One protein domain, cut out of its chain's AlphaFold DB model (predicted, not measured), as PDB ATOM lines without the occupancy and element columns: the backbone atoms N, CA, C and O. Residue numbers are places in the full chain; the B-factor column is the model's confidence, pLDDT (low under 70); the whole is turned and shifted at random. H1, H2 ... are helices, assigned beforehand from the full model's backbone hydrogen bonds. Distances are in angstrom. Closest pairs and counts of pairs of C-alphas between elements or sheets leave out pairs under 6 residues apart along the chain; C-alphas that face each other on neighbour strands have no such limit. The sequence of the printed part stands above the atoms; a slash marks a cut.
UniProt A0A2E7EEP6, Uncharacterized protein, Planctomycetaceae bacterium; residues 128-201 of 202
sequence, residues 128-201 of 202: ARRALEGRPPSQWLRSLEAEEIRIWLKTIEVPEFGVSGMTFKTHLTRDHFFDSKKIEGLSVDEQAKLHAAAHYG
ATOM      1  N   ALA A 128     -59.719  39.044 -39.724       74.75
ATOM      2  CA  ALA A 128     -58.826  40.123 -40.126       74.75
ATOM      3  C   ALA A 128     -57.351  39.730 -39.955       74.75
ATOM      4  O   ALA A 128     -56.526  40.092 -40.793       74.75
ATOM      5  N   ARG A 129     -57.010  38.946 -38.924       75.31
ATOM      6  CA  ARG A 129     -55.643  38.437 -38.707       75.31
ATOM      7  C   ARG A 129     -55.303  37.295 -39.653       75.31
ATOM      8  O   ARG A 129     -54.214  37.290 -40.213       75.31
ATOM      9  N   ARG A 130     -56.256  36.399 -39.927       72.31
ATOM     10  CA  ARG A 130     -56.082  35.309 -40.904       72.31
ATOM     11  C   ARG A 130     -55.771  35.818 -42.318       72.31
ATOM     12  O   ARG A 130     -55.087  35.143 -43.078       72.31
ATOM     13  N   ALA A 131     -56.306  36.983 -42.687       50.94
ATOM     14  CA  ALA A 131     -56.160  37.561 -44.023       50.94
ATOM     15  C   ALA A 131     -54.898  38.428 -44.213       50.94
ATOM     16  O   ALA A 131     -54.635  38.861 -45.334       50.94
ATOM     17  N   LEU A 132     -54.135  38.715 -43.149       58.78
ATOM     18  CA  LEU A 132     -53.004  39.647 -43.189       58.78
ATOM     19  C   LEU A 132     -51.671  38.919 -42.974       58.78
ATOM     20  O   LEU A 132     -51.351  38.473 -41.875       58.78
ATOM     21  N   GLU A 133     -50.876  38.847 -44.045       55.25
ATOM     22  CA  GLU A 133     -49.553  38.212 -44.085       55.25
ATOM     23  C   GLU A 133     -48.548  38.965 -43.194       55.25
ATOM     24  O   GLU A 133     -47.901  39.921 -43.623       55.25
ATOM     25  N   GLY A 134     -48.425  38.534 -41.936       59.19
ATOM     26  CA  GLY A 134     -47.394  39.007 -41.004       59.19
ATOM     27  C   GLY A 134     -47.894  39.834 -39.821       59.19
ATOM     28  O   GLY A 134     -47.083  40.486 -39.166       59.19
ATOM     29  N   ARG A 135     -49.201  39.835 -39.520       69.19
ATOM     30  CA  ARG A 135     -49.665  40.378 -38.236       69.19
ATOM     31  C   ARG A 135     -49.329  39.420 -37.092       69.19
ATOM     32  O   ARG A 135     -49.477  38.212 -37.268       69.19
ATOM     33  N   PRO A 136     -48.923  39.944 -35.923       74.25
ATOM     34  CA  PRO A 136     -48.693  39.108 -34.760       74.25
ATOM     35  C   PRO A 136     -50.005  38.452 -34.292       74.25
ATOM     36  O   PRO A 136     -51.091  39.009 -34.517       74.25
ATOM     37  N   PRO A 137     -49.921  37.316 -33.583       84.31
ATOM     38  CA  PRO A 137     -51.073  36.680 -32.948       84.31
ATOM     39  C   PRO A 137     -51.765  37.597 -31.936       84.31
ATOM     40  O   PRO A 137     -51.210  38.636 -31.534       84.31
ATOM     41  N   SER A 138     -52.990  37.246 -31.529       87.62
ATOM     42  CA  SER A 138     -53.739  38.040 -30.545       87.62
ATOM     43  C   SER A 138     -52.920  38.287 -29.282       87.62
ATOM     44  O   SER A 138     -52.064  37.495 -28.878       87.62
ATOM     45  N   GLN A 139     -53.153  39.445 -28.665       87.12
ATOM     46  CA  GLN A 139     -52.521  39.767 -27.389       87.12
ATOM     47  C   GLN A 139     -52.908  38.735 -26.329       87.12
ATOM     48  O   GLN A 139     -52.049  38.316 -25.561       87.12
ATOM     49  N   TRP A 140     -54.162  38.273 -26.356       91.56
ATOM     50  CA  TRP A 140     -54.635  37.174 -25.529       91.56
ATOM     51  C   TRP A 140     -53.754  35.932 -25.696       91.56
ATOM     52  O   TRP A 140     -53.165  35.475 -24.717       91.56
ATOM     53  N   LEU A 141     -53.551  35.449 -26.926       91.81
ATOM     54  CA  LEU A 141     -52.740  34.255 -27.170       91.81
ATOM     55  C   LEU A 141     -51.281  34.450 -26.726       91.81
ATOM     56  O   LEU A 141     -50.691  33.553 -26.127       91.81
ATOM     57  N   ARG A 142     -50.704  35.635 -26.964       91.75
ATOM     58  CA  ARG A 142     -49.345  35.984 -26.505       91.75
ATOM     59  C   ARG A 142     -49.243  36.166 -24.987       91.75
ATOM     60  O   ARG A 142     -48.137  36.118 -24.448       91.75
ATOM     61  N   SER A 143     -50.362  36.403 -24.302       91.94
ATOM     62  CA  SER A 143     -50.397  36.613 -22.854       91.94
ATOM     63  C   SER A 143     -50.365  35.311 -22.055       91.94
ATOM     64  O   SER A 143     -49.899  35.350 -20.916       91.94
ATOM     65  N   LEU A 144     -50.782  34.191 -22.654       93.19
ATOM     66  CA  LEU A 144     -50.871  32.888 -21.995       93.19
ATOM     67  C   LEU A 144     -49.502  32.354 -21.549       93.19
ATOM     68  O   LEU A 144     -48.496  32.493 -22.250       93.19
ATOM     69  N   GLU A 145     -49.483  31.689 -20.399       95.94
ATOM     70  CA  GLU A 145     -48.344  30.916 -19.901       95.94
ATOM     71  C   GLU A 145     -48.292  29.512 -20.532       95.94
ATOM     72  O   GLU A 145     -49.282  29.005 -21.057       95.94
ATOM     73  N   ALA A 146     -47.143  28.832 -20.437       95.06
ATOM     74  CA  ALA A 146     -46.906  27.549 -21.113       95.06
ATOM     75  C   ALA A 146     -47.975  26.487 -20.803       95.06
ATOM     76  O   ALA A 146     -48.415  25.756 -21.691       95.06
ATOM     77  N   GLU A 147     -48.413  26.402 -19.545       95.31
ATOM     78  CA  GLU A 147     -49.432  25.431 -19.141       95.31
ATOM     79  C   GLU A 147     -50.821  25.797 -19.682       95.31
ATOM     80  O   GLU A 147     -51.568  24.926 -20.127       95.31
ATOM     81  N   GLU A 148     -51.149  27.087 -19.725       95.38
ATOM     82  CA  GLU A 148     -52.408  27.579 -20.288       95.38
ATOM     83  C   GLU A 148     -52.454  27.335 -21.798       95.38
ATOM     84  O   GLU A 148     -53.450  26.819 -22.311       95.38
ATOM     85  N   ILE A 149     -51.343  27.600 -22.495       95.94
ATOM     86  CA  ILE A 149     -51.166  27.280 -23.913       95.94
ATOM     87  C   ILE A 149     -51.394  25.784 -24.134       95.94
ATOM     88  O   ILE A 149     -52.172  25.404 -25.004       95.94
ATOM     89  N   ARG A 150     -50.764  24.914 -23.338       96.50
ATOM     90  CA  ARG A 150     -50.909  23.456 -23.457       96.50
ATOM     91  C   ARG A 150     -52.354  22.997 -23.305       96.50
ATOM     92  O   ARG A 150     -52.802  22.125 -24.053       96.50
ATOM     93  N   ILE A 151     -53.072  23.535 -22.323       95.69
ATOM     94  CA  ILE A 151     -54.482  23.204 -22.100       95.69
ATOM     95  C   ILE A 151     -55.313  23.680 -23.291       95.69
ATOM     96  O   ILE A 151     -56.077  22.898 -23.856       95.69
ATOM     97  N   TRP A 152     -55.120  24.925 -23.714       95.81
ATOM     98  CA  TRP A 152     -55.873  25.517 -24.809       95.81
ATOM     99  C   TRP A 152     -55.608  24.839 -26.158       95.81
ATOM    100  O   TRP A 152     -56.556  24.546 -26.888       95.81
ATOM    101  N   LEU A 153     -54.361  24.486 -26.477       95.88
ATOM    102  CA  LEU A 153     -54.000  23.809 -27.729       95.88
ATOM    103  C   LEU A 153     -54.741  22.479 -27.924       95.88
ATOM    104  O   LEU A 153     -54.907  22.032 -29.059       95.88
ATOM    105  N   LYS A 154     -55.210  21.833 -26.849       95.19
ATOM    106  CA  LYS A 154     -56.032  20.611 -26.930       95.19
ATOM    107  C   LYS A 154     -57.470  20.884 -27.379       95.19
ATOM    108  O   LYS A 154     -58.140  19.954 -27.811       95.19
ATOM    109  N   THR A 155     -57.934  22.127 -27.279       94.00
ATOM    110  CA  THR A 155     -59.318  22.534 -27.579       94.00
ATOM    111  C   THR A 155     -59.530  22.979 -29.024       94.00
ATOM    112  O   THR A 155     -60.671  23.093 -29.459       94.00
ATOM    113  N   ILE A 156     -58.447  23.209 -29.773       92.06
ATOM    114  CA  ILE A 156     -58.500  23.735 -31.140       92.06
ATOM    115  C   ILE A 156     -58.014  22.714 -32.169       92.06
ATOM    116  O   ILE A 156     -57.115  21.906 -31.910       92.06
ATOM    117  N   GLU A 157     -58.540  22.829 -33.383       91.44
ATOM    118  CA  GLU A 157     -58.014  22.173 -34.578       91.44
ATOM    119  C   GLU A 157     -57.519  23.241 -35.551       91.44
ATOM    120  O   GLU A 157     -58.251  24.161 -35.917       91.44
ATOM    121  N   VAL A 158     -56.251  23.137 -35.943       88.44
ATOM    122  CA  VAL A 158     -55.598  24.057 -36.879       88.44
ATOM    123  C   VAL A 158     -54.823  23.240 -37.908       88.44
ATOM    124  O   VAL A 158     -54.245  22.215 -37.539       88.44
ATOM    125  N   PRO A 159     -54.819  23.644 -39.191       85.00
ATOM    126  CA  PRO A 159     -54.043  22.954 -40.211       85.00
ATOM    127  C   PRO A 159     -52.549  23.098 -39.919       85.00
ATOM    128  O   PRO A 159     -52.109  24.113 -39.385       85.00
ATOM    129  N   GLU A 160     -51.765  22.081 -40.262       82.88
ATOM    130  CA  GLU A 160     -50.327  22.098 -40.005       82.88
ATOM    131  C   GLU A 160     -49.619  23.190 -40.816       82.88
ATOM    132  O   GLU A 160     -49.816  23.323 -42.026       82.88
ATOM    133  N   PHE A 161     -48.735  23.935 -40.147       78.44
ATOM    134  CA  PHE A 161     -47.841  24.905 -40.772       78.44
ATOM    135  C   PHE A 161     -46.402  24.592 -40.381       78.44
ATOM    136  O   PHE A 161     -46.017  24.722 -39.218       78.44
ATOM    137  N   GLY A 162     -45.605  24.175 -41.365       81.31
ATOM    138  CA  GLY A 162     -44.189  23.883 -41.180       81.31
ATOM    139  C   GLY A 162     -43.320  25.140 -41.129       81.31
ATOM    140  O   GLY A 162     -43.712  26.219 -41.568       81.31
ATOM    141  N   VAL A 163     -42.094  24.969 -40.639       80.38
ATOM    142  CA  VAL A 163     -41.025  25.974 -40.705       80.38
ATOM    143  C   VAL A 163     -39.843  25.403 -41.482       80.38
ATOM    144  O   VAL A 163     -39.542  24.216 -41.382       80.38
ATOM    145  N   SER A 164     -39.158  26.239 -42.265       74.75
ATOM    146  CA  SER A 164     -37.960  25.844 -43.013       74.75
ATOM    147  C   SER A 164     -36.742  26.615 -42.512       74.75
ATOM    148  O   SER A 164     -36.789  27.835 -42.358       74.75
ATOM    149  N   GLY A 165     -35.649  25.898 -42.236       83.69
ATOM    150  CA  GLY A 165     -34.362  26.492 -41.860       83.69
ATOM    151  C   GLY A 165     -34.250  27.028 -40.424       83.69
ATOM    152  O   GLY A 165     -33.235  27.639 -40.101       83.69
ATOM    153  N   MET A 166     -35.247  26.818 -39.556       89.06
ATOM    154  CA  MET A 166     -35.190  27.176 -38.128       89.06
ATOM    155  C   MET A 166     -36.152  26.337 -37.278       89.06
ATOM    156  O   MET A 166     -36.961  25.585 -37.812       89.06
ATOM    157  N   THR A 167     -36.072  26.478 -35.952       89.88
ATOM    158  CA  THR A 167     -36.999  25.817 -35.016       89.88
ATOM    159  C   THR A 167     -38.308  26.597 -34.864       89.88
ATOM    160  O   THR A 167     -38.320  27.820 -35.031       89.88
ATOM    161  N   PHE A 168     -39.393  25.918 -34.468       91.12
ATOM    162  CA  PHE A 168     -40.664  26.575 -34.144       91.12
ATOM    163  C   PHE A 168     -40.503  27.630 -33.046       91.12
ATOM    164  O   PHE A 168     -40.979  28.744 -33.220       91.12
ATOM    165  N   LYS A 169     -39.748  27.345 -31.973       91.62
ATOM    166  CA  LYS A 169     -39.422  28.334 -30.928       91.62
ATOM    167  C   LYS A 169     -38.790  29.605 -31.498       91.62
ATOM    168  O   LYS A 169     -39.172  30.714 -31.123       91.62
ATOM    169  N   THR A 170     -37.819  29.460 -32.401       88.81
ATOM    170  CA  THR A 170     -37.167  30.608 -33.051       88.81
ATOM    171  C   THR A 170     -38.168  31.421 -33.865       88.81
ATOM    172  O   THR A 170     -38.162  32.641 -33.766       88.81
ATOM    173  N   HIS A 171     -39.039  30.762 -34.626       88.62
ATOM    174  CA  HIS A 171     -40.052  31.442 -35.434       88.62
ATOM    175  C   HIS A 171     -41.104  32.140 -34.552       88.62
ATOM    176  O   HIS A 171     -41.374  33.323 -34.730       88.62
ATOM    177  N   LEU A 172     -41.633  31.450 -33.536       91.31
ATOM    178  CA  LEU A 172     -42.614  31.980 -32.579       91.31
ATOM    179  C   LEU A 172     -42.111  33.232 -31.848       91.31
ATOM    180  O   LEU A 172     -42.852  34.191 -31.665       91.31
ATOM    181  N   THR A 173     -40.845  33.244 -31.441       91.31
ATOM    182  CA  THR A 173     -40.261  34.394 -30.733       91.31
ATOM    183  C   THR A 173     -39.889  35.536 -31.678       91.31
ATOM    184  O   THR A 173     -40.090  36.698 -31.335       91.31
ATOM    185  N   ARG A 174     -39.350  35.229 -32.867       85.25
ATOM    186  CA  ARG A 174     -38.868  36.234 -33.828       85.25
ATOM    187  C   ARG A 174     -39.995  36.909 -34.605       85.25
ATOM    188  O   ARG A 174     -39.958  38.124 -34.750       85.25
ATOM    189  N   ASP A 175     -40.943  36.126 -35.114       84.69
ATOM    190  CA  ASP A 175     -41.933  36.593 -36.094       84.69
ATOM    191  C   ASP A 175     -43.333  36.733 -35.486       84.69
ATOM    192  O   ASP A 175     -44.125  37.554 -35.941       84.69
ATOM    193  N   HIS A 176     -43.619  35.976 -34.421       87.62
ATOM    194  CA  HIS A 176     -44.905  36.013 -33.713       87.62
ATOM    195  C   HIS A 176     -44.829  36.687 -32.336       87.62
ATOM    196  O   HIS A 176     -45.835  36.773 -31.638       87.62
ATOM    197  N   PHE A 177     -43.653  37.200 -31.955       89.44
ATOM    198  CA  PHE A 177     -43.428  37.990 -30.738       89.44
ATOM    199  C   PHE A 177     -43.886  37.312 -29.434       89.44
ATOM    200  O   PHE A 177     -44.278  37.991 -28.484       89.44
ATOM    201  N   PHE A 178     -43.840  35.979 -29.366       92.44
ATOM    202  CA  PHE A 178     -44.029  35.271 -28.101       92.44
ATOM    203  C   PHE A 178     -42.837  35.508 -27.171       92.44
ATOM    204  O   PHE A 178     -41.680  35.474 -27.601       92.44
ATOM    205  N   ASP A 179     -43.108  35.673 -25.876       93.50
ATOM    206  CA  ASP A 179     -42.056  35.637 -24.866       93.50
ATOM    207  C   ASP A 179     -41.483  34.214 -24.788       93.50
ATOM    208  O   ASP A 179     -42.194  33.242 -24.521       93.50
ATOM    209  N   SER A 180     -40.171  34.088 -25.002       92.88
ATOM    210  CA  SER A 180     -39.477  32.802 -24.956       92.88
ATOM    211  C   SER A 180     -39.639  32.073 -23.619       92.88
ATOM    212  O   SER A 180     -39.491  30.848 -23.616       92.88
ATOM    213  N   LYS A 181     -39.864  32.786 -22.509       93.81
ATOM    214  CA  LYS A 181     -40.085  32.189 -21.185       93.81
ATOM    215  C   LYS A 181     -41.482  31.586 -21.069       93.81
ATOM    216  O   LYS A 181     -41.630  30.508 -20.513       93.81
ATOM    217  N   LYS A 182     -42.489  32.235 -21.661       94.19
ATOM    218  CA  LYS A 182     -43.888  31.783 -21.623       94.19
ATOM    219  C   LYS A 182     -44.152  30.546 -22.469       94.19
ATOM    220  O   LYS A 182     -45.102  29.825 -22.215       94.19
ATOM    221  N   ILE A 183     -43.309  30.276 -23.462       95.38
ATOM    222  CA  ILE A 183     -43.384  29.057 -24.285       95.38
ATOM    223  C   ILE A 183     -42.323  28.016 -23.897       95.38
ATOM    224  O   ILE A 183     -42.126  27.020 -24.599       95.38
ATOM    225  N   GLU A 184     -41.584  28.252 -22.811       93.62
ATOM    226  CA  GLU A 184     -40.592  27.306 -22.314       93.62
ATOM    227  C   GLU A 184     -41.272  26.053 -21.749       93.62
ATOM    228  O   GLU A 184     -42.312  26.118 -21.100       93.62
ATOM    229  N   GLY A 185     -40.701  24.879 -22.031       93.44
ATOM    230  CA  GLY A 185     -41.273  23.600 -21.604       93.44
ATOM    231  C   GLY A 185     -42.415  23.072 -22.480       93.44
ATOM    232  O   GLY A 185     -42.891  21.967 -22.218       93.44
ATOM    233  N   LEU A 186     -42.831  23.795 -23.528       95.62
ATOM    234  CA  LEU A 186     -43.681  23.228 -24.577       95.62
ATOM    235  C   LEU A 186     -42.897  22.206 -25.409       95.62
ATOM    236  O   LEU A 186     -41.747  22.456 -25.790       95.62
ATOM    237  N   SER A 187     -43.526  21.074 -25.724       96.75
ATOM    238  CA  SER A 187     -42.968  20.075 -26.639       96.75
ATOM    239  C   SER A 187     -42.851  20.629 -28.065       96.75
ATOM    240  O   SER A 187     -43.428  21.664 -28.401       96.75
ATOM    241  N   VAL A 188     -42.101  19.946 -28.933       93.25
ATOM    242  CA  VAL A 188     -41.962  20.370 -30.339       93.25
ATOM    243  C   VAL A 188     -43.318  20.367 -31.050       93.25
ATOM    244  O   VAL A 188     -43.609  21.311 -31.781       93.25
ATOM    245  N   ASP A 189     -44.165  19.374 -30.782       94.19
ATOM    246  CA  ASP A 189     -45.506  19.275 -31.371       94.19
ATOM    247  C   ASP A 189     -46.434  20.384 -30.854       94.19
ATOM    248  O   ASP A 189     -47.196  20.975 -31.619       94.19
ATOM    249  N   GLU A 190     -46.333  20.731 -29.565       96.31
ATOM    250  CA  GLU A 190     -47.062  21.860 -28.975       96.31
ATOM    251  C   GLU A 190     -46.623  23.190 -29.608       96.31
ATOM    252  O   GLU A 190     -47.464  24.008 -29.976       96.31
ATOM    253  N   GLN A 191     -45.317  23.392 -29.814       95.81
ATOM    254  CA  GLN A 191     -44.791  24.577 -30.498       95.81
ATOM    255  C   GLN A 191     -45.215  24.630 -31.972       95.81
ATOM    256  O   GLN A 191     -45.546  25.705 -32.471       95.81
ATOM    257  N   ALA A 192     -45.237  23.491 -32.668       93.94
ATOM    258  CA  ALA A 192     -45.708  23.402 -34.047       93.94
ATOM    259  C   ALA A 192     -47.192  23.783 -34.154       93.94
ATOM    260  O   ALA A 192     -47.577  24.566 -35.026       93.94
ATOM    261  N   LYS A 193     -48.023  23.292 -33.227       95.38
ATOM    262  CA  LYS A 193     -49.453  23.612 -33.183       95.38
ATOM    263  C   LYS A 193     -49.711  25.068 -32.792       95.38
ATOM    264  O   LYS A 193     -50.578  25.705 -33.384       95.38
ATOM    265  N   LEU A 194     -48.933  25.626 -31.861       95.38
ATOM    266  CA  LEU A 194     -48.987  27.051 -31.518       95.38
ATOM    267  C   LEU A 194     -48.614  27.936 -32.713       95.38
ATOM    268  O   LEU A 194     -49.291  28.923 -32.986       95.38
ATOM    269  N   HIS A 195     -47.573  27.561 -33.457       93.62
ATOM    270  CA  HIS A 195     -47.168  28.239 -34.688       93.62
ATOM    271  C   HIS A 195     -48.275  28.200 -35.750       93.62
ATOM    272  O   HIS A 195     -48.592  29.220 -36.361       93.62
ATOM    273  N   ALA A 196     -48.917  27.047 -35.928       91.44
ATOM    274  CA  ALA A 196     -50.069  26.925 -36.808       91.44
ATOM    275  C   ALA A 196     -51.240  27.816 -36.369       91.44
ATOM    276  O   ALA A 196     -51.834  28.493 -37.204       91.44
ATOM    277  N   ALA A 197     -51.545  27.870 -35.071       91.94
ATOM    278  CA  ALA A 197     -52.609  28.718 -34.537       91.94
ATOM    279  C   ALA A 197     -52.326  30.216 -34.740       91.94
ATOM    280  O   ALA A 197     -53.212  30.953 -35.174       91.94
ATOM    281  N   ALA A 198     -51.079  30.641 -34.527       90.75
ATOM    282  CA  ALA A 198     -50.614  31.993 -34.825       90.75
ATOM    283  C   ALA A 198     -50.880  32.381 -36.292       90.75
ATOM    284  O   ALA A 198     -51.459  33.429 -36.566       90.75
ATOM    285  N   HIS A 199     -50.547  31.502 -37.243       87.25
ATOM    286  CA  HIS A 199     -50.834  31.725 -38.666       87.25
ATOM    287  C   HIS A 199     -52.316  31.616 -39.028       87.25
ATOM    288  O   HIS A 199     -52.769  32.244 -39.985       87.25
ATOM    289  N   TYR A 200     -53.085  30.836 -38.273       88.25
ATOM    290  CA  TYR A 200     -54.521  30.694 -38.485       88.25
ATOM    291  C   TYR A 200     -55.310  31.950 -38.078       88.25
ATOM    292  O   TYR A 200     -56.451  32.121 -38.513       88.25
ATOM    293  N   GLY A 201     -54.693  32.848 -37.301       86.25
ATOM    294  CA  GLY A 201     -55.259  34.136 -36.901       86.25
ATOM    295  C   GLY A 201     -55.791  34.177 -35.469       86.25
ATOM    296  O   GLY A 201     -56.636  35.026 -35.186       86.25
TER     297      GLY A 201
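This is residues 128 to 201 of the 202 residues of an uncharacterized protein of Planctomycetaceae bacterium (UniProt A0A2E7EEP6). What shape does the backbone make? It is a small, rounded cluster of four helices, in which two short helices, H2 and H3, pack on the longest one, H4, at steep tilts, while H1 is near H2; long loops join H2 to H3 and H3 to H4. What is it built of? The printed part has 74 residues with four named helices, H1, H2, H3 and H4 in chain order, and no named strand; its class is all helix, though under half of the residues, 33 of 74, are in named elements. How tightly is it gathered? It is compact, with a radius of gyration of the C-alphas of 11.1 A and spans of 29 by 27 by 21 A.

What does the first helix meet? H1, residues 139 to 143, is close to but not clearly touching H2, residues 146 to 153; their closest C-alphas, those of Leu 141 and Ile 149, are 7.9 A apart. What touches H4, residues 188 to 200? H2 touches it at residues 190 to 194 alone, the closest C-alphas being Arg 150 and Glu 190 at 6.9 A, with a steep tilt of 62 degrees, the same way. H3, residues 168 to 174, touches it too, the closest C-alphas being Phe 168 and Gln 191 at 5.9 A, with a steep tilt of 50 degrees, the same way. Which stay apart, and how are the backbones bonded? H1 and H3 are apart, H2 and H3 are apart, and H1 and H4 are only just apart, their closest C-alphas 8.3 A from each other. In H1, H2, H3 and H4 every O i to N i+4 pair is within hydrogen-bond range.

Where does the first helix begin? H1 begins at C-alpha 139, (-52.521, 39.767, -27.389). How long are the others? H2 is 10.4 A from first to last C-alpha, H3 9.8 A and H4 18.2 A, ending at C-alpha 200, (-54.521, 30.694, -38.485).

Which links are long? Those from H2 to H3, 14 residues, and from H3 to H4, 13 residues, are long, while that from H1 to H2 is tight. Is there a cut, and where is confidence low? The printed part has no cut, and residues 131 to 135 have pLDDT under 70.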